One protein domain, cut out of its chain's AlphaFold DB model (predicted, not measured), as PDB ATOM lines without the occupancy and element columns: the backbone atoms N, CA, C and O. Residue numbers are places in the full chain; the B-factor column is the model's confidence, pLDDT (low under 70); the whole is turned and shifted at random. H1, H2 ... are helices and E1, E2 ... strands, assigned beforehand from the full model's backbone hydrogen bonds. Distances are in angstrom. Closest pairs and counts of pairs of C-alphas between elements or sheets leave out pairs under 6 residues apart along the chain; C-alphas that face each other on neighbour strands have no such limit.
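What this domain is: This is residues 40 to 202 of the 203 residues of an uncharacterized protein of marine metagenome (UniProt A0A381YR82). There is little regular structure: a small antiparallel sheet, ordered E1, E2, E3, sits between long helix H1 and short helix H2, with loops and H3 to H5 on E1's side. Of 163 printed residues, 65 are in named elements, helices H1 to H5, then the strands: a mixed class. The whole is compact, radius of gyration of the C-alphas 14.4 A, spans 41 by 32 by 27 A.

How they stand to each other: H1, residues 40 to 65, is on the sheet over E2, residues 185 to 190; their closest C-alphas, 48 and 189, are 6.4 A apart. H2, residues 95 to 103, is on the opposite face. H3, residues 114 to 117, H4, 135 to 138, and H5, 151 to 156, are not on it. E1, residues 171 to 176, E2 and E3, residues 198 to 201, form a meander of two successive hairpins; N 174 and O 187 are 3.0 A apart, N 188 and O 199 2.9 A. Every O i to N i+4 pair in H1, H2 and H5 is within hydrogen-bond range.

Where its parts are: H1 runs 37.7 A from C-alpha 40 at (23.017, 52.249, 7.494). E3 ends at C-alpha 201, (35.477, 38.784, 20.149).

The domain as a whole: The printed part has no cut; H1 to H2 is a long link. pLDDT is under 70 in 18 residues, among them 107 to 114.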
ATOM      1  N   ARG A  40      22.279  51.734   6.327       87.50
ATOM      2  CA  ARG A  40      23.017  52.249   7.494       87.50
ATOM      3  C   ARG A  40      23.455  51.120   8.417       87.50
ATOM      4  O   ARG A  40      24.643  51.039   8.706       87.50
ATOM      5  N   ALA A  41      22.548  50.203   8.753       87.56
ATOM      6  CA  ALA A  41      22.865  49.037   9.577       87.56
ATOM      7  C   ALA A  41      24.014  48.219   8.971       87.56
ATOM      8  O   ALA A  41      24.985  47.908   9.650       87.56
ATOM      9  N   LYS A  42      23.977  47.967   7.654       90.12
ATOM     10  CA  LYS A  42      25.059  47.256   6.962       90.12
ATOM     11  C   LYS A  42      26.405  47.987   7.053       90.12
ATOM     12  O   LYS A  42      27.422  47.350   7.300       90.12
ATOM     13  N   LYS A  43      26.423  49.307   6.844       91.38
ATOM     14  CA  LYS A  43      27.654  50.105   6.952       91.38
ATOM     15  C   LYS A  43      28.206  50.110   8.376       91.38
ATOM     16  O   LYS A  43      29.418  50.009   8.532       91.38
ATOM     17  N   SER A  44      27.333  50.206   9.382       91.94
ATOM     18  CA  SER A  44      27.770  50.151  10.777       91.94
ATOM     19  C   SER A  44      28.344  48.776  11.118       91.94
ATOM     20  O   SER A  44      29.465  48.693  11.610       91.94
ATOM     21  N   HIS A  45      27.686  47.699  10.688       92.06
ATOM     22  CA  HIS A  45      28.198  46.338  10.835       92.06
ATOM     23  C   HIS A  45      29.573  46.141  10.172       92.06
ATOM     24  O   HIS A  45      30.489  45.559  10.752       92.06
ATOM     25  N   GLU A  46      29.759  46.642   8.946       93.88
ATOM     26  CA  GLU A  46      31.050  46.590   8.246       93.88
ATOM     27  C   GLU A  46      32.150  47.356   9.005       93.88
ATOM     28  O   GLU A  46      33.295  46.904   9.049       93.88
ATOM     29  N   ALA A  47      31.818  48.487   9.627       93.38
ATOM     30  CA  ALA A  47      32.739  49.250  10.462       93.38
ATOM     31  C   ALA A  47      33.087  48.516  11.770       93.38
ATOM     32  O   ALA A  47      34.268  48.389  12.087       93.38
ATOM     33  N   ILE A  48      32.101  47.948  12.474       93.94
ATOM     34  CA  ILE A  48      32.323  47.147  13.691       93.94
ATOM     35  C   ILE A  48      33.243  45.956  13.388       93.94
ATOM     36  O   ILE A  48      34.186  45.699  14.136       93.94
ATOM     37  N   ASN A  49      33.053  45.279  12.251       93.75
ATOM     38  CA  ASN A  49      33.941  44.194  11.820       93.75
ATOM     39  C   ASN A  49      35.387  44.659  11.607       93.75
ATOM     40  O   ASN A  49      36.318  43.975  12.026       93.75
ATOM     41  N   LYS A  50      35.601  45.827  10.988       95.19
ATOM     42  CA  LYS A  50      36.954  46.386  10.830       95.19
ATOM     43  C   LYS A  50      37.602  46.674  12.181       95.19
ATOM     44  O   LYS A  50      38.776  46.358  12.354       95.19
ATOM     45  N   ILE A  51      36.842  47.214  13.137       95.06
ATOM     46  CA  ILE A  51      37.333  47.459  14.500       95.06
ATOM     47  C   ILE A  51      37.689  46.128  15.178       95.06
ATOM     48  O   ILE A  51      38.765  46.011  15.755       95.06
ATOM     49  N   ALA A  52      36.859  45.091  15.045       94.50
ATOM     50  CA  ALA A  52      37.157  43.764  15.588       94.50
ATOM     51  C   ALA A  52      38.430  43.147  14.975       94.50
ATOM     52  O   ALA A  52      39.249  42.565  15.687       94.50
ATOM     53  N   MET A  53      38.650  43.321  13.668       94.56
ATOM     54  CA  MET A  53      39.885  42.882  13.006       94.56
ATOM     55  C   MET A  53      41.112  43.654  13.505       94.56
ATOM     56  O   MET A  53      42.158  43.048  13.739       94.56
ATOM     57  N   ALA A  54      40.992  44.970  13.703       95.31
ATOM     58  CA  ALA A  54      42.053  45.785  14.289       95.31
ATOM     59  C   ALA A  54      42.380  45.338  15.726       95.31
ATOM     60  O   ALA A  54      43.552  45.166  16.057       95.31
ATOM     61  N   ALA A  55      41.355  45.037  16.531       94.56
ATOM     62  CA  ALA A  55      41.503  44.501  17.885       94.56
ATOM     63  C   ALA A  55      42.302  43.190  17.895       94.56
ATOM     64  O   ALA A  55      43.200  43.007  18.715       94.56
ATOM     65  N   ASN A  56      41.998  42.286  16.959       93.88
ATOM     66  CA  ASN A  56      42.705  41.018  16.825       93.88
ATOM     67  C   ASN A  56      44.183  41.211  16.444       93.88
ATOM     68  O   ASN A  56      45.070  40.566  17.005       93.88
ATOM     69  N   ASN A  57      44.466  42.121  15.510       94.31
ATOM     70  CA  ASN A  57      45.837  42.426  15.107       94.31
ATOM     71  C   ASN A  57      46.651  42.999  16.278       94.31
ATOM     72  O   ASN A  57      47.774  42.551  16.518       94.31
ATOM     73  N   PHE A  58      46.061  43.922  17.042       94.62
ATOM     74  CA  PHE A  58      46.665  44.472  18.254       94.62
ATOM     75  C   PHE A  58      46.946  43.377  19.295       94.62
ATOM     76  O   PHE A  58      48.053  43.292  19.832       94.62
ATOM     77  N   PHE A  59      45.983  42.478  19.529       94.19
ATOM     78  CA  PHE A  59      46.142  41.358  20.457       94.19
ATOM     79  C   PHE A  59      47.316  40.450  20.079       94.19
ATOM     80  O   PHE A  59      48.114  40.072  20.936       94.19
ATOM     81  N   HIS A  60      47.470  40.106  18.799       93.75
ATOM     82  CA  HIS A  60      48.598  39.287  18.358       93.75
ATOM     83  C   HIS A  60      49.938  40.022  18.463       93.75
ATOM     84  O   HIS A  60      50.942  39.400  18.819       93.75
ATOM     85  N   GLN A  61      49.973  41.329  18.196       94.62
ATOM     86  CA  GLN A  61      51.186  42.128  18.366       94.62
ATOM     87  C   GLN A  61      51.619  42.185  19.835       94.62
ATOM     88  O   GLN A  61      52.776  41.891  20.137       94.62
ATOM     89  N   THR A  62      50.698  42.484  20.753       91.88
ATOM     90  CA  THR A  62      50.995  42.497  22.194       91.88
ATOM     91  C   THR A  62      51.337  41.106  22.711       91.88
ATOM     92  O   THR A  62      52.282  40.960  23.475       91.88
ATOM     93  N   ASN A  63      50.693  40.050  22.210       92.50
ATOM     94  CA  ASN A  63      51.055  38.680  22.569       92.50
ATOM     95  C   ASN A  63      52.497  38.322  22.174       92.50
ATOM     96  O   ASN A  63      53.164  37.585  22.895       92.50
ATOM     97  N   ASN A  64      52.992  38.851  21.053       92.75
ATOM     98  CA  ASN A  64      54.363  38.610  20.603       92.75
ATOM     99  C   ASN A  64      55.400  39.447  21.369       92.75
ATOM    100  O   ASN A  64      56.506  38.970  21.603       92.75
ATOM    101  N   VAL A  65      55.060  40.687  21.736       91.50
ATOM    102  CA  VAL A  65      55.990  41.630  22.387       91.50
ATOM    103  C   VAL A  65      55.981  41.483  23.911       91.50
ATOM    104  O   VAL A  65      57.037  41.453  24.536       91.50
ATOM    105  N   GLU A  66      54.798  41.366  24.510       88.25
ATOM    106  CA  GLU A  66      54.570  41.294  25.961       88.25
ATOM    107  C   GLU A  66      54.428  39.841  26.461       88.25
ATOM    108  O   GLU A  66      54.397  39.589  27.666       88.25
ATOM    109  N   GLY A  67      54.345  38.866  25.547       86.56
ATOM    110  CA  GLY A  67      54.224  37.431  25.840       86.56
ATOM    111  C   GLY A  67      52.806  36.958  26.181       86.56
ATOM    112  O   GLY A  67      52.544  35.754  26.171       86.56
ATOM    113  N   ILE A  68      51.888  37.883  26.474       87.31
ATOM    114  CA  ILE A  68      50.456  37.627  26.674       87.31
ATOM    115  C   ILE A  68      49.679  38.750  25.991       87.31
ATOM    116  O   ILE A  68      49.926  39.921  26.261       87.31
ATOM    117  N   GLY A  69      48.740  38.393  25.117       91.19
ATOM    118  CA  GLY A  69      47.933  39.371  24.391       91.19
ATOM    119  C   GLY A  69      46.967  40.149  25.285       91.19
ATOM    120  O   GLY A  69      46.346  39.595  26.200       91.19
ATOM    121  N   ARG A  70      46.815  41.433  24.968       92.25
ATOM    122  CA  ARG A  70      45.820  42.357  25.528       92.25
ATOM    123  C   ARG A  70      45.141  43.132  24.399       92.25
ATOM    124  O   ARG A  70      45.627  43.142  23.272       92.25
ATOM    125  N   PHE A  71      44.016  43.758  24.700       93.94
ATOM    126  CA  PHE A  71      43.301  44.662  23.803       93.94
ATOM    127  C   PHE A  71      43.702  46.124  24.034       93.94
ATOM    128  O   PHE A  71      44.266  46.432  25.087       93.94
ATOM    129  N   PRO A  72      43.397  47.023  23.080       91.94
ATOM    130  CA  PRO A  72      43.611  48.455  23.263       91.94
ATOM    131  C   PRO A  72      42.918  48.990  24.527       91.94
ATOM    132  O   PRO A  72      41.838  48.516  24.891       91.94
ATOM    133  N   GLY A  73      43.552  49.945  25.205       88.44
ATOM    134  CA  GLY A  73      43.082  50.559  26.454       88.44
ATOM    135  C   GLY A  73      43.268  49.683  27.699       88.44
ATOM    136  O   GLY A  73      43.126  50.159  28.822       88.44
ATOM    137  N   GLN A  74      43.617  48.398  27.551       87.88
ATOM    138  CA  GLN A  74      43.940  47.562  28.705       87.88
ATOM    139  C   GLN A  74      45.326  47.900  29.241       87.88
ATOM    140  O   GLN A  74      46.325  47.720  28.547       87.88
ATOM    141  N   GLU A  75      45.393  48.209  30.535       85.50
ATOM    142  CA  GLU A  75      46.665  48.303  31.259       85.50
ATOM    143  C   GLU A  75      47.371  46.947  31.398       85.50
ATOM    144  O   GLU A  75      48.596  46.851  31.466       85.50
ATOM    145  N   LYS A  76      46.590  45.863  31.452       87.31
ATOM    146  CA  LYS A  76      47.083  44.483  31.477       87.31
ATOM    147  C   LYS A  76      45.991  43.527  31.007       87.31
ATOM    148  O   LYS A  76      44.809  43.802  31.189       87.31
ATOM    149  N   TRP A  77      46.375  42.357  30.495       88.25
ATOM    150  CA  TRP A  77      45.457  41.324  29.986       88.25
ATOM    151  C   TRP A  77      44.332  40.909  30.959       88.25
ATOM    152  O   TRP A  77      43.276  40.456  30.522       88.25
ATOM    153  N   ASN A  78      44.547  41.044  32.273       88.19
ATOM    154  CA  ASN A  78      43.592  40.691  33.330       88.19
ATOM    155  C   ASN A  78      42.817  41.894  33.899       88.19
ATOM    156  O   ASN A  78      42.134  41.750  34.912       88.19
ATOM    157  N   ARG A  79      42.960  43.082  33.309       87.81
ATOM    158  CA  ARG A  79      42.231  44.294  33.702       87.81
ATOM    159  C   ARG A  79      41.109  44.555  32.708       87.81
ATOM    160  O   ARG A  79      41.217  44.202  31.538       87.81
ATOM    161  N   ASN A  80      40.014  45.123  33.189       89.19
ATOM    162  CA  ASN A  80      38.887  45.474  32.334       89.19
ATOM    163  C   ASN A  80      39.168  46.779  31.586       89.19
ATOM    164  O   ASN A  80      40.082  47.507  31.950       89.19
ATOM    165  N   VAL A  81      38.357  47.076  30.575       88.81
ATOM    166  CA  VAL A  81      38.240  48.420  29.999       88.81
ATOM    167  C   VAL A  81      36.757  48.768  29.957       88.81
ATOM    168  O   VAL A  81      35.991  48.032  29.333       88.81
ATOM    169  N   PRO A  82      36.319  49.848  30.610       86.06
ATOM    170  CA  PRO A  82      37.109  50.729  31.465       86.06
ATOM    171  C   PRO A  82      37.581  50.056  32.761       86.06
ATOM    172  O   PRO A  82      36.917  49.172  33.315       86.06
ATOM    173  N   ASP A  83      38.738  50.503  33.247       77.44
ATOM    174  CA  ASP A  83      39.330  50.070  34.509       77.44
ATOM    175  C   ASP A  83      39.145  51.143  35.590       77.44
ATOM    176  O   ASP A  83      39.465  52.307  35.376       77.44
ATOM    177  N   SER A  84      38.656  50.774  36.777       61.25
ATOM    178  CA  SER A  84      38.370  51.744  37.849       61.25
ATOM    179  C   SER A  84      39.544  51.999  38.800       61.25
ATOM    180  O   SER A  84      39.340  52.626  39.838       61.25
ATOM    181  N   GLY A  85      40.747  51.489  38.509       59.03
ATOM    182  CA  GLY A  85      41.969  51.731  39.291       59.03
ATOM    183  C   GLY A  85      41.990  51.095  40.691       59.03
ATOM    184  O   GLY A  85      42.913  50.343  40.983       59.03
ATOM    185  N   ASP A  86      40.976  51.322  41.531       50.38
ATOM    186  CA  ASP A  86      40.922  50.853  42.924       50.38
ATOM    187  C   ASP A  86      39.493  50.669  43.484       50.38
ATOM    188  O   ASP A  86      39.251  49.735  44.237       50.38
ATOM    189  N   THR A  87      38.472  51.448  43.112       41.56
ATOM    190  CA  THR A  87      37.138  51.276  43.731       41.56
ATOM    191  C   THR A  87      35.995  51.561  42.759       41.56
ATOM    192  O   THR A  87      35.980  52.562  42.058       41.56
ATOM    193  N   THR A  88      35.020  50.644  42.734       41.12
ATOM    194  CA  THR A  88      33.763  50.658  41.957       41.12
ATOM    195  C   THR A  88      33.867  50.502  40.429       41.12
ATOM    196  O   THR A  88      33.888  51.469  39.685       41.12
ATOM    197  N   ALA A  89      33.819  49.242  39.977       56.53
ATOM    198  CA  ALA A  89      32.957  48.750  38.890       56.53
ATOM    199  C   ALA A  89      32.788  49.623  37.622       56.53
ATOM    200  O   ALA A  89      31.668  49.736  37.123       56.53
ATOM    201  N   ALA A  90      33.862  50.224  37.093       70.00
ATOM    202  CA  ALA A  90      33.762  50.978  35.844       70.00
ATOM    203  C   ALA A  90      33.352  50.053  34.690       70.00
ATOM    204  O   ALA A  90      32.434  50.391  33.966       70.00
ATOM    205  N   GLY A  91      33.938  48.859  34.559       79.31
ATOM    206  CA  GLY A  91      33.569  47.877  33.531       79.31
ATOM    207  C   GLY A  91      32.585  46.784  33.980       79.31
ATOM    208  O   GLY A  91      32.087  46.756  35.108       79.31
ATOM    209  N   TYR A  92      32.339  45.823  33.088       87.06
ATOM    210  CA  TYR A  92      31.528  44.636  33.377       87.06
ATOM    211  C   TYR A  92      32.307  43.566  34.156       87.06
ATOM    212  O   TYR A  92      33.482  43.319  33.890       87.06
ATOM    213  N   ALA A  93      31.644  42.889  35.099       86.38
ATOM    214  CA  ALA A  93      32.246  41.785  35.855       86.38
ATOM    215  C   ALA A  93      32.398  40.507  35.014       86.38
ATOM    216  O   ALA A  93      33.336  39.734  35.210       86.38
ATOM    217  N   SER A  94      31.486  40.283  34.069       86.31
ATOM    218  CA  SER A  94      31.531  39.150  33.154       86.31
ATOM    219  C   SER A  94      30.935  39.499  31.791       86.31
ATOM    220  O   SER A  94      30.141  40.428  31.653       86.31
ATOM    221  N   VAL A  95      31.277  38.697  30.778       87.00
ATOM    222  CA  VAL A  95      30.665  38.788  29.440       87.00
ATOM    223  C   VAL A  95      29.153  38.567  29.518       87.00
ATOM    224  O   VAL A  95      28.403  39.211  28.796       87.00
ATOM    225  N   ALA A  96      28.692  37.691  30.418       87.75
ATOM    226  CA  ALA A  96      27.268  37.430  30.601       87.75
ATOM    227  C   ALA A  96      26.521  38.678  31.093       87.75
ATOM    228  O   ALA A  96      25.453  38.975  30.569       87.75
ATOM    229  N   ASP A  97      27.103  39.444  32.023       86.88
ATOM    230  CA  ASP A  97      26.498  40.692  32.507       86.88
ATOM    231  C   ASP A  97      26.421  41.747  31.399       86.88
ATOM    232  O   ASP A  97      25.420  42.452  31.281       86.88
ATOM    233  N   ALA A  98      27.458  41.832  30.558       86.31
ATOM    234  CA  ALA A  98      27.471  42.737  29.411       86.31
ATOM    235  C   ALA A  98      26.389  42.378  28.389       86.31
ATOM    236  O   ALA A  98      25.618  43.237  27.968       86.31
ATOM    237  N   LEU A  99      26.286  41.095  28.037       87.38
ATOM    238  CA  LEU A  99      25.273  40.609  27.104       87.38
ATOM    239  C   LEU A  99      23.854  40.734  27.659       87.38
ATOM    240  O   LEU A  99      22.940  41.043  26.901       87.38
ATOM    241  N   GLN A 100      23.666  40.533  28.963       87.56
ATOM    242  CA  GLN A 100      22.373  40.722  29.611       87.56
ATOM    243  C   GLN A 100      21.957  42.197  29.594       87.56
ATOM    244  O   GLN A 100      20.819  42.499  29.253       87.56
ATOM    245  N   ASP A 101      22.868  43.123  29.909       85.25
ATOM    246  CA  ASP A 101      22.572  44.561  29.866       85.25
ATOM    247  C   ASP A 101      22.250  45.039  28.436       85.25
ATOM    248  O   ASP A 101      21.352  45.866  28.262       85.25
ATOM    249  N   LEU A 102      22.920  44.481  27.416       83.62
ATOM    250  CA  LEU A 102      22.586  44.715  26.006       83.62
ATOM    251  C   LEU A 102      21.212  44.135  25.639       83.62
ATOM    252  O   LEU A 102      20.404  44.827  25.026       83.62
ATOM    253  N   ALA A 103      20.920  42.891  26.030       84.12
ATOM    254  CA  ALA A 103      19.649  42.227  25.730       84.12
ATOM    255  C   ALA A 103      18.447  42.914  26.401       84.12
ATOM    256  O   ALA A 103      17.375  43.007  25.806       84.12
ATOM    257  N   ASP A 104      18.640  43.422  27.617       81.94
ATOM    258  CA  ASP A 104      17.625  44.156  28.374       81.94
ATOM    259  C   ASP A 104      17.416  45.592  27.849       81.94
ATOM    260  O   ASP A 104      16.515  46.284  28.325       81.94
ATOM    261  N   GLY A 105      18.243  46.062  26.904       74.50
ATOM    262  CA  GLY A 105      18.168  47.423  26.367       74.50
ATOM    263  C   GLY A 105      18.451  48.500  27.419       74.50
ATOM    264  O   GLY A 105      17.897  49.591  27.346       74.50
ATOM    265  N   LYS A 106      19.296  48.204  28.418       72.75
ATOM    266  CA  LYS A 106      19.625  49.132  29.525       72.75
ATOM    267  C   LYS A 106      20.614  50.232  29.145       72.75
ATOM    268  O   LYS A 106      21.038  51.008  29.998       72.75
ATOM    269  N   PHE A 107      21.074  50.225  27.901       69.81
ATOM    270  CA  PHE A 107      21.888  51.290  27.349       69.81
ATOM    271  C   PHE A 107      21.290  51.722  26.014       69.81
ATOM    272  O   PHE A 107      21.765  51.359  24.940       69.81
ATOM    273  N   GLU A 108      20.206  52.485  26.106       63.56
ATOM    274  CA  GLU A 108      19.613  53.212  24.992       63.56
ATOM    275  C   GLU A 108      19.878  54.713  25.167       63.56
ATOM    276  O   GLU A 108      19.613  55.314  26.218       63.56
ATOM    277  N   THR A 109      20.387  55.346  24.106       59.22
ATOM    278  CA  THR A 109      20.813  56.759  24.058       59.22
ATOM    279  C   THR A 109      19.794  57.735  24.656       59.22
ATOM    280  O   THR A 109      20.186  58.709  25.314       59.22
ATOM    281  N   TYR A 110      18.500  57.439  24.491       45.50
ATOM    282  CA  TYR A 110      17.369  58.290  24.866       45.50
ATOM    283  C   TYR A 110      16.804  58.067  26.278       45.50
ATOM    284  O   TYR A 110      15.992  58.881  26.721       45.50
ATOM    285  N   ARG A 111      17.173  56.991  26.988       50.53
ATOM    286  CA  ARG A 111      16.519  56.618  28.262       50.53
ATOM    287  C   ARG A 111      17.447  56.567  29.464       50.53
ATOM    288  O   ARG A 111      16.994  56.868  30.568       50.53
ATOM    289  N   ASP A 112      18.723  56.264  29.262       53.66
ATOM    290  CA  ASP A 112      19.593  55.940  30.389       53.66
ATOM    291  C   ASP A 112      20.454  57.117  30.866       53.66
ATOM    292  O   ASP A 112      20.988  57.922  30.086       53.66
ATOM    293  N   GLY A 113      20.573  57.206  32.196       54.75
ATOM    294  CA  GLY A 113      21.558  58.034  32.890       54.75
ATOM    295  C   GLY A 113      22.980  57.463  32.778       54.75
ATOM    296  O   GLY A 113      23.215  56.447  32.129       54.75
ATOM    297  N   ASN A 114      23.946  58.101  33.444       62.97
ATOM    298  CA  ASN A 114      25.389  57.815  33.330       62.97
ATOM    299  C   ASN A 114      25.851  56.450  33.918       62.97
ATOM    300  O   ASN A 114      27.032  56.237  34.147       62.97
ATOM    301  N   THR A 115      24.948  55.517  34.222       74.44
ATOM    302  CA  THR A 115      25.314  54.266  34.916       74.44
ATOM    303  C   THR A 115      25.832  53.198  33.956       74.44
ATOM    304  O   THR A 115      26.845  52.562  34.231       74.44
ATOM    305  N   PHE A 116      25.136  52.982  32.837       79.31
ATOM    306  CA  PHE A 116      25.493  51.925  31.886       79.31
ATOM    307  C   PHE A 116      26.504  52.403  30.852       79.31
ATOM    308  O   PHE A 116      27.432  51.666  30.545       79.31
ATOM    309  N   GLY A 117      26.391  53.650  30.385       79.06
ATOM    310  CA  GLY A 117      27.359  54.225  29.448       79.06
ATOM    311  C   GLY A 117      28.773  54.325  30.023       79.06
ATOM    312  O   GLY A 117      29.739  54.112  29.297       79.06
ATOM    313  N   ASN A 118      28.910  54.528  31.339       82.44
ATOM    314  CA  ASN A 118      30.209  54.562  32.012       82.44
ATOM    315  C   ASN A 118      30.917  53.190  32.049       82.44
ATOM    316  O   ASN A 118      32.039  53.108  32.531       82.44
ATOM    317  N   LYS A 119      30.285  52.129  31.523       87.19
ATOM    318  CA  LYS A 119      30.910  50.820  31.272       87.19
ATOM    319  C   LYS A 119      31.515  50.667  29.883       87.19
ATOM    320  O   LYS A 119      32.063  49.610  29.567       87.19
ATOM    321  N   TRP A 120      31.419  51.707  29.063       88.50
ATOM    322  CA  TRP A 120      31.862  51.711  27.679       88.50
ATOM    323  C   TRP A 120      32.840  52.848  27.429       88.50
ATOM    324  O   TRP A 120      32.633  53.986  27.861       88.50
ATOM    325  N   CYS A 121      33.879  52.533  26.671       89.44
ATOM    326  CA  CYS A 121      34.889  53.469  26.210       89.44
ATOM    327  C   CYS A 121      34.681  53.769  24.728       89.44
ATOM    328  O   CYS A 121      34.088  52.984  23.984       89.44
ATOM    329  N   SER A 122      35.168  54.922  24.282       90.81
ATOM    330  CA  SER A 122      35.115  55.293  22.871       90.81
ATOM    331  C   SER A 122      36.315  54.728  22.115       90.81
ATOM    332  O   SER A 122      37.446  54.942  22.536       90.81
ATOM    333  N   VAL A 123      36.079  54.092  20.963       91.62
ATOM    334  CA  VAL A 123      37.159  53.561  20.107       91.62
ATOM    335  C   VAL A 123      38.034  54.690  19.552       91.62
ATOM    336  O   VAL A 123      39.254  54.617  19.600       91.62
ATOM    337  N   PHE A 124      37.417  55.759  19.042       90.56
ATOM    338  CA  PHE A 124      38.133  56.862  18.388       90.56
ATOM    339  C   PHE A 124      38.370  58.078  19.292       90.56
ATOM    340  O   PHE A 124      38.874  59.098  18.818       90.56
ATOM    341  N   GLY A 125      38.013  57.982  20.574       86.69
ATOM    342  CA  GLY A 125      38.048  59.085  21.531       86.69
ATOM    343  C   GLY A 125      36.853  60.036  21.404       86.69
ATOM    344  O   GLY A 125      36.122  60.056  20.411       86.69
ATOM    345  N   LYS A 126      36.640  60.851  22.442       83.56
ATOM    346  CA  LYS A 126      35.482  61.766  22.537       83.56
ATOM    347  C   LYS A 126      35.692  63.117  21.849       83.56
ATOM    348  O   LYS A 126      34.731  63.830  21.590       83.56
ATOM    349  N   GLN A 127      36.945  63.484  21.589       82.38
ATOM    350  CA  GLN A 127      37.338  64.791  21.040       82.38
ATOM    351  C   GLN A 127      37.800  64.700  19.576       82.38
ATOM    352  O   GLN A 127      38.459  65.601  19.059       82.38
ATOM    353  N   ASN A 128      37.501  63.590  18.897       82.56
ATOM    354  CA  ASN A 128      37.973  63.351  17.543       82.56
ATOM    355  C   ASN A 128      37.121  64.104  16.514       82.56
ATOM    356  O   ASN A 128      35.933  63.841  16.362       82.56
ATOM    357  N   LEU A 129      37.745  65.005  15.750       82.62
ATOM    358  CA  LEU A 129      37.045  65.830  14.758       82.62
ATOM    359  C   LEU A 129      36.422  65.015  13.611       82.62
ATOM    360  O   LEU A 129      35.484  65.487  12.976       82.62
ATOM    361  N   LYS A 130      36.940  63.813  13.324       81.69
ATOM    362  CA  LYS A 130      36.431  62.939  12.250       81.69
ATOM    363  C   LYS A 130      35.318  61.993  12.704       81.69
ATOM    364  O   LYS A 130      34.546  61.540  11.871       81.69
ATOM    365  N   ALA A 131      35.252  61.691  13.996       82.38
ATOM    366  CA  ALA A 131      34.198  60.893  14.614       82.38
ATOM    367  C   ALA A 131      33.651  61.702  15.790       82.38
ATOM    368  O   ALA A 131      34.000  61.470  16.947       82.38
ATOM    369  N   THR A 132      32.883  62.741  15.459       81.88
ATOM    370  CA  THR A 132      32.371  63.673  16.461       81.88
ATOM    371  C   THR A 132      31.200  63.033  17.188       81.88
ATOM    372  O   THR A 132      30.208  62.661  16.572       81.88
ATOM    373  N   ILE A 133      31.296  62.963  18.511       82.94
ATOM    374  CA  ILE A 133      30.184  62.594  19.381       82.94
ATOM    375  C   ILE A 133      29.468  63.865  19.853       82.94
ATOM    376  O   ILE A 133      30.106  64.863  20.201       82.94
ATOM    377  N   LEU A 134      28.135  63.841  19.892       80.69
ATOM    378  CA  LEU A 134      27.369  64.940  20.478       80.69
ATOM    379  C   LEU A 134      27.751  65.115  21.953       80.69
ATOM    380  O   LEU A 134      27.860  64.142  22.705       80.69
ATOM    381  N   SER A 135      27.919  66.361  22.395       75.44
ATOM    382  CA  SER A 135      28.385  66.664  23.757       75.44
ATOM    383  C   SER A 135      27.466  66.096  24.851       75.44
ATOM    384  O   SER A 135      27.939  65.752  25.933       75.44
ATOM    385  N   GLU A 136      26.174  65.931  24.558       75.81
ATOM    386  CA  GLU A 136      25.189  65.303  25.452       75.81
ATOM    387  C   GLU A 136      25.444  63.802  25.679       75.81
ATOM    388  O   GLU A 136      25.086  63.257  26.725       75.81
ATOM    389  N   HIS A 137      26.084  63.132  24.721       76.06
ATOM    390  CA  HIS A 137      26.409  61.706  24.780       76.06
ATOM    391  C   HIS A 137      27.849  61.457  25.240       76.06
ATOM    392  O   HIS A 137      28.112  60.466  25.918       76.06
ATOM    393  N   ALA A 138      28.772  62.380  24.957       76.94
ATOM    394  CA  ALA A 138      30.185  62.268  25.331       76.94
ATOM    395  C   ALA A 138      30.401  62.070  26.845       76.94
ATOM    396  O   ALA A 138      31.260  61.290  27.269       76.94
ATOM    397  N   ASN A 139      29.584  62.742  27.660       77.75
ATOM    398  CA  ASN A 139      29.645  62.667  29.122       77.75
ATOM    399  C   ASN A 139      29.031  61.383  29.699       77.75
ATOM    400  O   ASN A 139      29.191  61.131  30.891       77.75
ATOM    401  N   LYS A 140      28.321  60.592  28.880       79.94
ATOM    402  CA  LYS A 140      27.735  59.312  29.295       79.94
ATOM    403  C   LYS A 140      28.714  58.146  29.186       79.94
ATOM    404  O   LYS A 140      28.448  57.109  29.772       79.94
ATOM    405  N   LEU A 141      29.782  58.282  28.401       83.81
ATOM    406  CA  LEU A 141      30.801  57.245  28.223       83.81
ATOM    407  C   LEU A 141      31.907  57.383  29.267       83.81
ATOM    408  O   LEU A 141      32.188  58.495  29.723       83.81
ATOM    409  N   HIS A 142      32.609  56.296  29.572       84.62
ATOM    410  CA  HIS A 142      33.784  56.363  30.434       84.62
ATOM    411  C   HIS A 142      34.901  57.182  29.769       84.62
ATOM    412  O   HIS A 142      35.072  57.113  28.545       84.62
ATOM    413  N   PRO A 143      35.637  58.023  30.516       76.69
ATOM    414  CA  PRO A 143      36.886  58.587  30.025       76.69
ATOM    415  C   PRO A 143      37.949  57.482  29.992       76.69
ATOM    416  O   PRO A 143      38.378  57.007  31.033       76.69
ATOM    417  N   ASP A 144      38.358  57.051  28.805       70.19
ATOM    418  CA  ASP A 144      39.479  56.104  28.619       70.19
ATOM    419  C   ASP A 144      40.747  56.827  28.142       70.19
ATOM    420  O   ASP A 144      41.651  56.251  27.544       70.19
ATOM    421  N   ASP A 145      40.751  58.141  28.360       58.03
ATOM    422  CA  ASP A 145      41.746  59.079  27.857       58.03
ATOM    423  C   ASP A 145      42.819  59.389  28.925       58.03
ATOM    424  O   ASP A 145      43.694  60.221  28.689       58.03
ATOM    425  N   ASP A 146      42.731  58.759  30.104       53.62
ATOM    426  CA  ASP A 146      43.581  59.024  31.270       53.62
ATOM    427  C   ASP A 146      44.073  57.696  31.878       53.62
ATOM    428  O   ASP A 146      43.315  56.958  32.507       53.62
ATOM    429  N   GLY A 147      45.338  57.360  31.608       60.16
ATOM    430  CA  GLY A 147      45.977  56.072  31.904       60.16
ATOM    431  C   GLY A 147      47.383  55.988  31.290       60.16
ATOM    432  O   GLY A 147      47.812  56.907  30.586       60.16
ATOM    433  N   LEU A 148      48.126  54.906  31.553       64.12
ATOM    434  CA  LEU A 148      49.414  54.648  30.883       64.12
ATOM    435  C   LEU A 148      49.186  54.164  29.445       64.12
ATOM    436  O   LEU A 148      49.964  54.518  28.558       64.12
ATOM    437  N   ASN A 149      48.112  53.406  29.216       71.69
ATOM    438  CA  ASN A 149      47.701  52.933  27.899       71.69
ATOM    439  C   ASN A 149      46.421  53.657  27.457       71.69
ATOM    440  O   ASN A 149      45.314  53.309  27.854       71.69
ATOM    441  N   ASN A 150      46.587  54.690  26.628       83.69
ATOM    442  CA  ASN A 150      45.485  55.469  26.064       83.69
ATOM    443  C   ASN A 150      44.807  54.676  24.931       83.69
ATOM    444  O   ASN A 150      45.390  54.517  23.855       83.69
ATOM    445  N   GLY A 151      43.572  54.218  25.162       85.31
ATOM    446  CA  GLY A 151      42.816  53.389  24.219       85.31
ATOM    447  C   GLY A 151      42.724  53.999  22.815       85.31
ATOM    448  O   GLY A 151      43.200  53.380  21.862       85.31
ATOM    449  N   PRO A 152      42.176  55.218  22.650       86.94
ATOM    450  CA  PRO A 152      42.123  55.900  21.356       86.94
ATOM    451  C   PRO A 152      43.468  56.032  20.627       86.94
ATOM    452  O   PRO A 152      43.497  55.974  19.397       86.94
ATOM    453  N   ALA A 153      44.574  56.207  21.356       88.31
ATOM    454  CA  ALA A 153      45.904  56.261  20.752       88.31
ATOM    455  C   ALA A 153      46.338  54.887  20.219       88.31
ATOM    456  O   ALA A 153      46.807  54.796  19.088       88.31
ATOM    457  N   GLU A 154      46.114  53.816  20.985       90.56
ATOM    458  CA  GLU A 154      46.418  52.444  20.560       90.56
ATOM    459  C   GLU A 154      45.537  51.987  19.385       90.56
ATOM    460  O   GLU A 154      46.005  51.279  18.494       90.56
ATOM    461  N   TRP A 155      44.274  52.422  19.330       92.44
ATOM    462  CA  TRP A 155      43.403  52.172  18.178       92.44
ATOM    463  C   TRP A 155      43.899  52.865  16.907       92.44
ATOM    464  O   TRP A 155      43.835  52.270  15.828       92.44
ATOM    465  N   ALA A 156      44.409  54.094  17.018       90.94
ATOM    466  CA  ALA A 156      44.846  54.887  15.870       90.94
ATOM    467  C   ALA A 156      45.997  54.240  15.077       90.94
ATOM    468  O   ALA A 156      46.136  54.510  13.884       90.94
ATOM    469  N   ASP A 157      46.780  53.357  15.702       90.75
ATOM    470  CA  ASP A 157      47.874  52.638  15.041       90.75
ATOM    471  C   ASP A 157      47.387  51.492  14.131       90.75
ATOM    472  O   ASP A 157      48.111  51.062  13.230       90.75
ATOM    473  N   PHE A 158      46.162  50.991  14.337       92.31
ATOM    474  CA  PHE A 158      45.642  49.794  13.654       92.31
ATOM    475  C   PHE A 158      44.409  50.055  12.795       92.31
ATOM    476  O   PHE A 158      44.062  49.213  11.959       92.31
ATOM    477  N   ILE A 159      43.725  51.184  12.991       93.56
ATOM    478  CA  ILE A 159      42.521  51.522  12.238       93.56
ATOM    479  C   ILE A 159      42.384  53.028  12.005       93.56
ATOM    480  O   ILE A 159      42.574  53.850  12.899       93.56
ATOM    481  N   ASP A 160      41.982  53.381  10.786       91.56
ATOM    482  CA  ASP A 160      41.592  54.745  10.451       91.56
ATOM    483  C   ASP A 160      40.251  55.114  11.094       91.56
ATOM    484  O   ASP A 160      39.330  54.302  11.185       91.56
ATOM    485  N   VAL A 161      40.111  56.383  11.476       90.44
ATOM    486  CA  VAL A 161      38.868  56.902  12.063       90.44
ATOM    487  C   VAL A 161      37.704  56.757  11.080       90.44
ATOM    488  O   VAL A 161      37.783  57.217   9.939       90.44
ATOM    489  N   MET A 162      36.604  56.168  11.550       91.00
ATOM    490  CA  MET A 162      35.359  56.006  10.799       91.00
ATOM    491  C   MET A 162      34.198  56.655  11.550       91.00
ATOM    492  O   MET A 162      34.061  56.489  12.760       91.00
ATOM    493  N   GLU A 163      33.341  57.356  10.814       89.38
ATOM    494  CA  GLU A 163      32.106  57.933  11.341       89.38
ATOM    495  C   GLU A 163      30.971  56.902  11.290       89.38
ATOM    496  O   GLU A 163      30.869  56.124  10.333       89.38
ATOM    497  N   SER A 164      30.106  56.901  12.308       88.81
ATOM    498  CA  SER A 164      28.886  56.095  12.269       88.81
ATOM    499  C   SER A 164      27.934  56.633  11.188       88.81
ATOM    500  O   SER A 164      27.800  57.843  11.015       88.81
ATOM    501  N   PRO A 165      27.215  55.767  10.449       88.62
ATOM    502  CA  PRO A 165      26.164  56.211   9.533       88.62
ATOM    503  C   PRO A 165      24.927  56.792  10.252       88.62
ATOM    504  O   PRO A 165      24.000  57.257   9.577       88.62
ATOM    505  N   TYR A 166      24.886  56.725  11.585       85.88
ATOM    506  CA  TYR A 166      23.843  57.271  12.446       85.88
ATOM    507  C   TYR A 166      24.281  58.616  13.036       85.88
ATOM    508  O   TYR A 166      25.411  58.750  13.488       85.88
ATOM    509  N   LEU A 167      23.377  59.604  13.061       79.19
ATOM    510  CA  LEU A 167      23.685  60.969  13.523       79.19
ATOM    511  C   LEU A 167      24.142  61.022  14.989       79.19
ATOM    512  O   LEU A 167      25.038  61.788  15.321       79.19
ATOM    513  N   ASP A 168      23.534  60.189  15.834       75.56
ATOM    514  CA  ASP A 168      23.861  60.084  17.261       75.56
ATOM    515  C   ASP A 168      24.799  58.889  17.541       75.56
ATOM    516  O   ASP A 168      25.013  58.509  18.692       75.56
ATOM    517  N   GLY A 169      25.308  58.243  16.484       83.12
ATOM    518  CA  GLY A 169      26.113  57.030  16.572       83.12
ATOM    519  C   GLY A 169      27.579  57.315  16.859       83.12
ATOM    520  O   GLY A 169      28.130  58.347  16.483       83.12
ATOM    521  N   HIS A 170      28.229  56.366  17.522       90.50
ATOM    522  CA  HIS A 170      29.655  56.420  17.834       90.50
ATOM    523  C   HIS A 170      30.154  55.027  18.180       90.50
ATOM    524  O   HIS A 170      29.490  54.305  18.918       90.50
ATOM    525  N   TYR A 171      31.325  54.632  17.694       92.38
ATOM    526  CA  TYR A 171      31.834  53.295  17.992       92.38
ATOM    527  C   TYR A 171      32.397  53.221  19.409       92.38
ATOM    528  O   TYR A 171      33.274  54.002  19.801       92.38
ATOM    529  N   ILE A 172      31.883  52.260  20.168       91.81
ATOM    530  CA  ILE A 172      32.217  52.042  21.570       91.81
ATOM    531  C   ILE A 172      32.653  50.603  21.803       91.81
ATOM    532  O   ILE A 172      32.283  49.686  21.065       91.81
ATOM    533  N   TYR A 173      33.440  50.412  22.852       93.38
ATOM    534  CA  TYR A 173      33.933  49.106  23.240       93.38
ATOM    535  C   TYR A 173      33.993  48.954  24.758       93.38
ATOM    536  O   TYR A 173      34.067  49.927  25.508       93.38
ATOM    537  N   THR A 174      33.950  47.706  25.202       92.25
ATOM    538  CA  THR A 174      34.249  47.311  26.578       92.25
ATOM    539  C   THR A 174      35.075  46.034  26.539       92.25
ATOM    540  O   THR A 174      34.907  45.198  25.645       92.25
ATOM    541  N   VAL A 175      35.990  45.884  27.488       92.62
ATOM    542  CA  VAL A 175      36.849  44.708  27.604       92.62
ATOM    543  C   VAL A 175      36.656  44.079  28.971       92.62
ATOM    544  O   VAL A 175      36.757  44.739  30.006       92.62
ATOM    545  N   ILE A 176      36.424  42.771  28.968       91.50
ATOM    546  CA  ILE A 176      36.423  41.936  30.158       91.50
ATOM    547  C   ILE A 176      37.797  41.271  30.234       91.50
ATOM    548  O   ILE A 176      38.195  40.525  29.334       91.50
ATOM    549  N   GLY A 177      38.521  41.560  31.309       89.44
ATOM    550  CA  GLY A 177      39.843  41.025  31.585       89.44
ATOM    551  C   GLY A 177      39.839  39.500  31.647       89.44
ATOM    552  O   GLY A 177      38.877  38.859  32.076       89.44
ATOM    553  N   GLY A 178      40.943  38.909  31.199       87.00
ATOM    554  CA  GLY A 178      41.156  37.474  31.289       87.00
ATOM    555  C   GLY A 178      41.389  36.996  32.724       87.00
ATOM    556  O   GLY A 178      41.600  37.773  33.657       87.00
ATOM    557  N   ASN A 179      41.428  35.677  32.882       85.56
ATOM    558  CA  ASN A 179      41.901  35.006  34.091       85.56
ATOM    559  C   ASN A 179      42.911  33.905  33.714       85.56
ATOM    560  O   ASN A 179      43.284  33.771  32.552       85.56
ATOM    561  N   THR A 180      43.374  33.112  34.681       82.88
ATOM    562  CA  THR A 180      44.363  32.046  34.438       82.88
ATOM    563  C   THR A 180      43.954  31.078  33.315       82.88
ATOM    564  O   THR A 180      44.815  30.595  32.585       82.88
ATOM    565  N   ASP A 181      42.651  30.852  33.132       83.00
ATOM    566  CA  ASP A 181      42.103  29.865  32.195       83.00
ATOM    567  C   ASP A 181      41.545  30.486  30.904       83.00
ATOM    568  O   ASP A 181      41.334  29.783  29.914       83.00
ATOM    569  N   LYS A 182      41.277  31.798  30.892       84.19
ATOM    570  CA  LYS A 182      40.572  32.491  29.806       84.19
ATOM    571  C   LYS A 182      41.307  33.749  29.368       84.19
ATOM    572  O   LYS A 182      41.692  34.580  30.185       84.19
ATOM    573  N   ARG A 183      41.443  33.910  28.052       89.38
ATOM    574  CA  ARG A 183      41.910  35.156  27.429       89.38
ATOM    575  C   ARG A 183      40.870  36.270  27.607       89.38
ATOM    576  O   ARG A 183      39.689  35.942  27.766       89.38
ATOM    577  N   PRO A 184      41.290  37.550  27.599       91.69
ATOM    578  CA  PRO A 184      40.357  38.669  27.655       91.69
ATOM    579  C   PRO A 184      39.354  38.617  26.498       91.69
ATOM    580  O   PRO A 184      39.608  37.998  25.462       91.69
ATOM    581  N   VAL A 185      38.213  39.272  26.689       92.31
ATOM    582  CA  VAL A 185      37.123  39.347  25.709       92.31
ATOM    583  C   VAL A 185      36.786  40.805  25.471       92.31
ATOM    584  O   VAL A 185      36.587  41.546  26.431       92.31
ATOM    585  N   ILE A 186      36.679  41.204  24.208       92.88
ATOM    586  CA  ILE A 186      36.228  42.541  23.820       92.88
ATOM    587  C   ILE A 186      34.819  42.463  23.236       92.88
ATOM    588  O   ILE A 186      34.477  41.524  22.513       92.88
ATOM    589  N   ILE A 187      33.999  43.458  23.554       93.50
ATOM    590  CA  ILE A 187      32.680  43.655  22.962       93.50
ATOM    591  C   ILE A 187      32.684  45.026  22.296       93.50
ATOM    592  O   ILE A 187      33.054  46.015  22.927       93.50
ATOM    593  N   ILE A 188      32.296  45.073  21.024       93.56
ATOM    594  CA  ILE A 188      32.310  46.284  20.195       93.56
ATOM    595  C   ILE A 188      30.911  46.500  19.636       93.56
ATOM    596  O   ILE A 188      30.277  45.551  19.169       93.56
ATOM    597  N   THR A 189      30.442  47.742  19.665       92.00
ATOM    598  CA  THR A 189      29.115  48.104  19.167       92.00
ATOM    599  C   THR A 189      29.033  49.583  18.770       92.00
ATOM    600  O   THR A 189      29.998  50.341  18.919       92.00
ATOM    601  N   ASP A 190      27.890  49.990  18.222       90.44
ATOM    602  CA  ASP A 190      27.553  51.373  17.902       90.44
ATOM    603  C   ASP A 190      26.658  51.961  18.999       90.44
ATOM    604  O   ASP A 190      25.617  51.400  19.346       90.44
ATOM    605  N   LEU A 191      27.048  53.125  19.513       87.19
ATOM    606  CA  LEU A 191      26.324  53.889  20.520       87.19
ATOM    607  C   LEU A 191      24.861  54.138  20.144       87.19
ATOM    608  O   LEU A 191      24.032  54.180  21.044       87.19
ATOM    609  N   PHE A 192      24.528  54.290  18.857       83.81
ATOM    610  CA  PHE A 192      23.149  54.548  18.436       83.81
ATOM    611  C   PHE A 192      22.195  53.413  18.834       83.81
ATOM    612  O   PHE A 192      21.073  53.670  19.271       83.81
ATOM    613  N   SER A 193      22.631  52.160  18.677       79.75
ATOM    614  CA  SER A 193      21.828  50.991  19.035       79.75
ATOM    615  C   SER A 193      22.717  49.824  19.478       79.75
ATOM    616  O   SER A 193      22.934  48.878  18.715       79.75
ATOM    617  N   PRO A 194      23.207  49.867  20.732       82.62
ATOM    618  CA  PRO A 194      24.177  48.899  21.233       82.62
ATOM    619  C   PRO A 194      23.660  47.455  21.226       82.62
ATOM    620  O   PRO A 194      24.402  46.494  21.033       82.62
ATOM    621  N   SER A 195      22.353  47.293  21.441       83.38
ATOM    622  CA  SER A 195      21.675  45.997  21.496       83.38
ATOM    623  C   SER A 195      21.381  45.395  20.118       83.38
ATOM    624  O   SER A 195      21.181  44.184  20.018       83.38
ATOM    625  N   ALA A 196      21.340  46.212  19.060       81.62
ATOM    626  CA  ALA A 196      20.937  45.767  17.729       81.62
ATOM    627  C   ALA A 196      22.080  45.134  16.932       81.62
ATOM    628  O   ALA A 196      21.842  44.184  16.186       81.62
ATOM    629  N   ASP A 197      23.301  45.655  17.069       85.19
ATOM    630  CA  ASP A 197      24.476  45.148  16.360       85.19
ATOM    631  C   ASP A 197      25.722  45.264  17.237       85.19
ATOM    632  O   ASP A 197      26.184  46.356  17.570       85.19
ATOM    633  N   PHE A 198      26.269  44.119  17.629       89.12
ATOM    634  CA  PHE A 198      27.477  44.041  18.432       89.12
ATOM    635  C   PHE A 198      28.281  42.803  18.054       89.12
ATOM    636  O   PHE A 198      27.737  41.769  17.658       89.12
ATOM    637  N   ILE A 199      29.596  42.895  18.220       92.19
ATOM    638  CA  ILE A 199      30.511  41.770  18.059       92.19
ATOM    639  C   ILE A 199      31.147  41.477  19.409       92.19
ATOM    640  O   ILE A 199      31.726  42.361  20.035       92.19
ATOM    641  N   VAL A 200      31.062  40.215  19.829       91.69
ATOM    642  CA  VAL A 200      31.862  39.669  20.928       91.69
ATOM    643  C   VAL A 200      33.047  38.950  20.311       91.69
ATOM    644  O   VAL A 200      32.864  38.036  19.504       91.69
ATOM    645  N   PHE A 201      34.253  39.347  20.688       90.81
ATOM    646  CA  PHE A 201      35.477  38.784  20.149       90.81
ATOM    647  C   PHE A 201      36.381  38.248  21.265       90.81
ATOM    648  O   PHE A 201      36.688  38.947  22.234       90.81
ATOM    649  N   GLN A 202      36.808  36.993  21.105       87.00
ATOM    650  CA  GLN A 202      37.785  36.319  21.955       87.00
ATOM    651  C   GLN A 202      38.775  35.550  21.053       87.00
ATOM    652  O   GLN A 202      38.317  34.710  20.275       87.00
TER     653      GLN A 202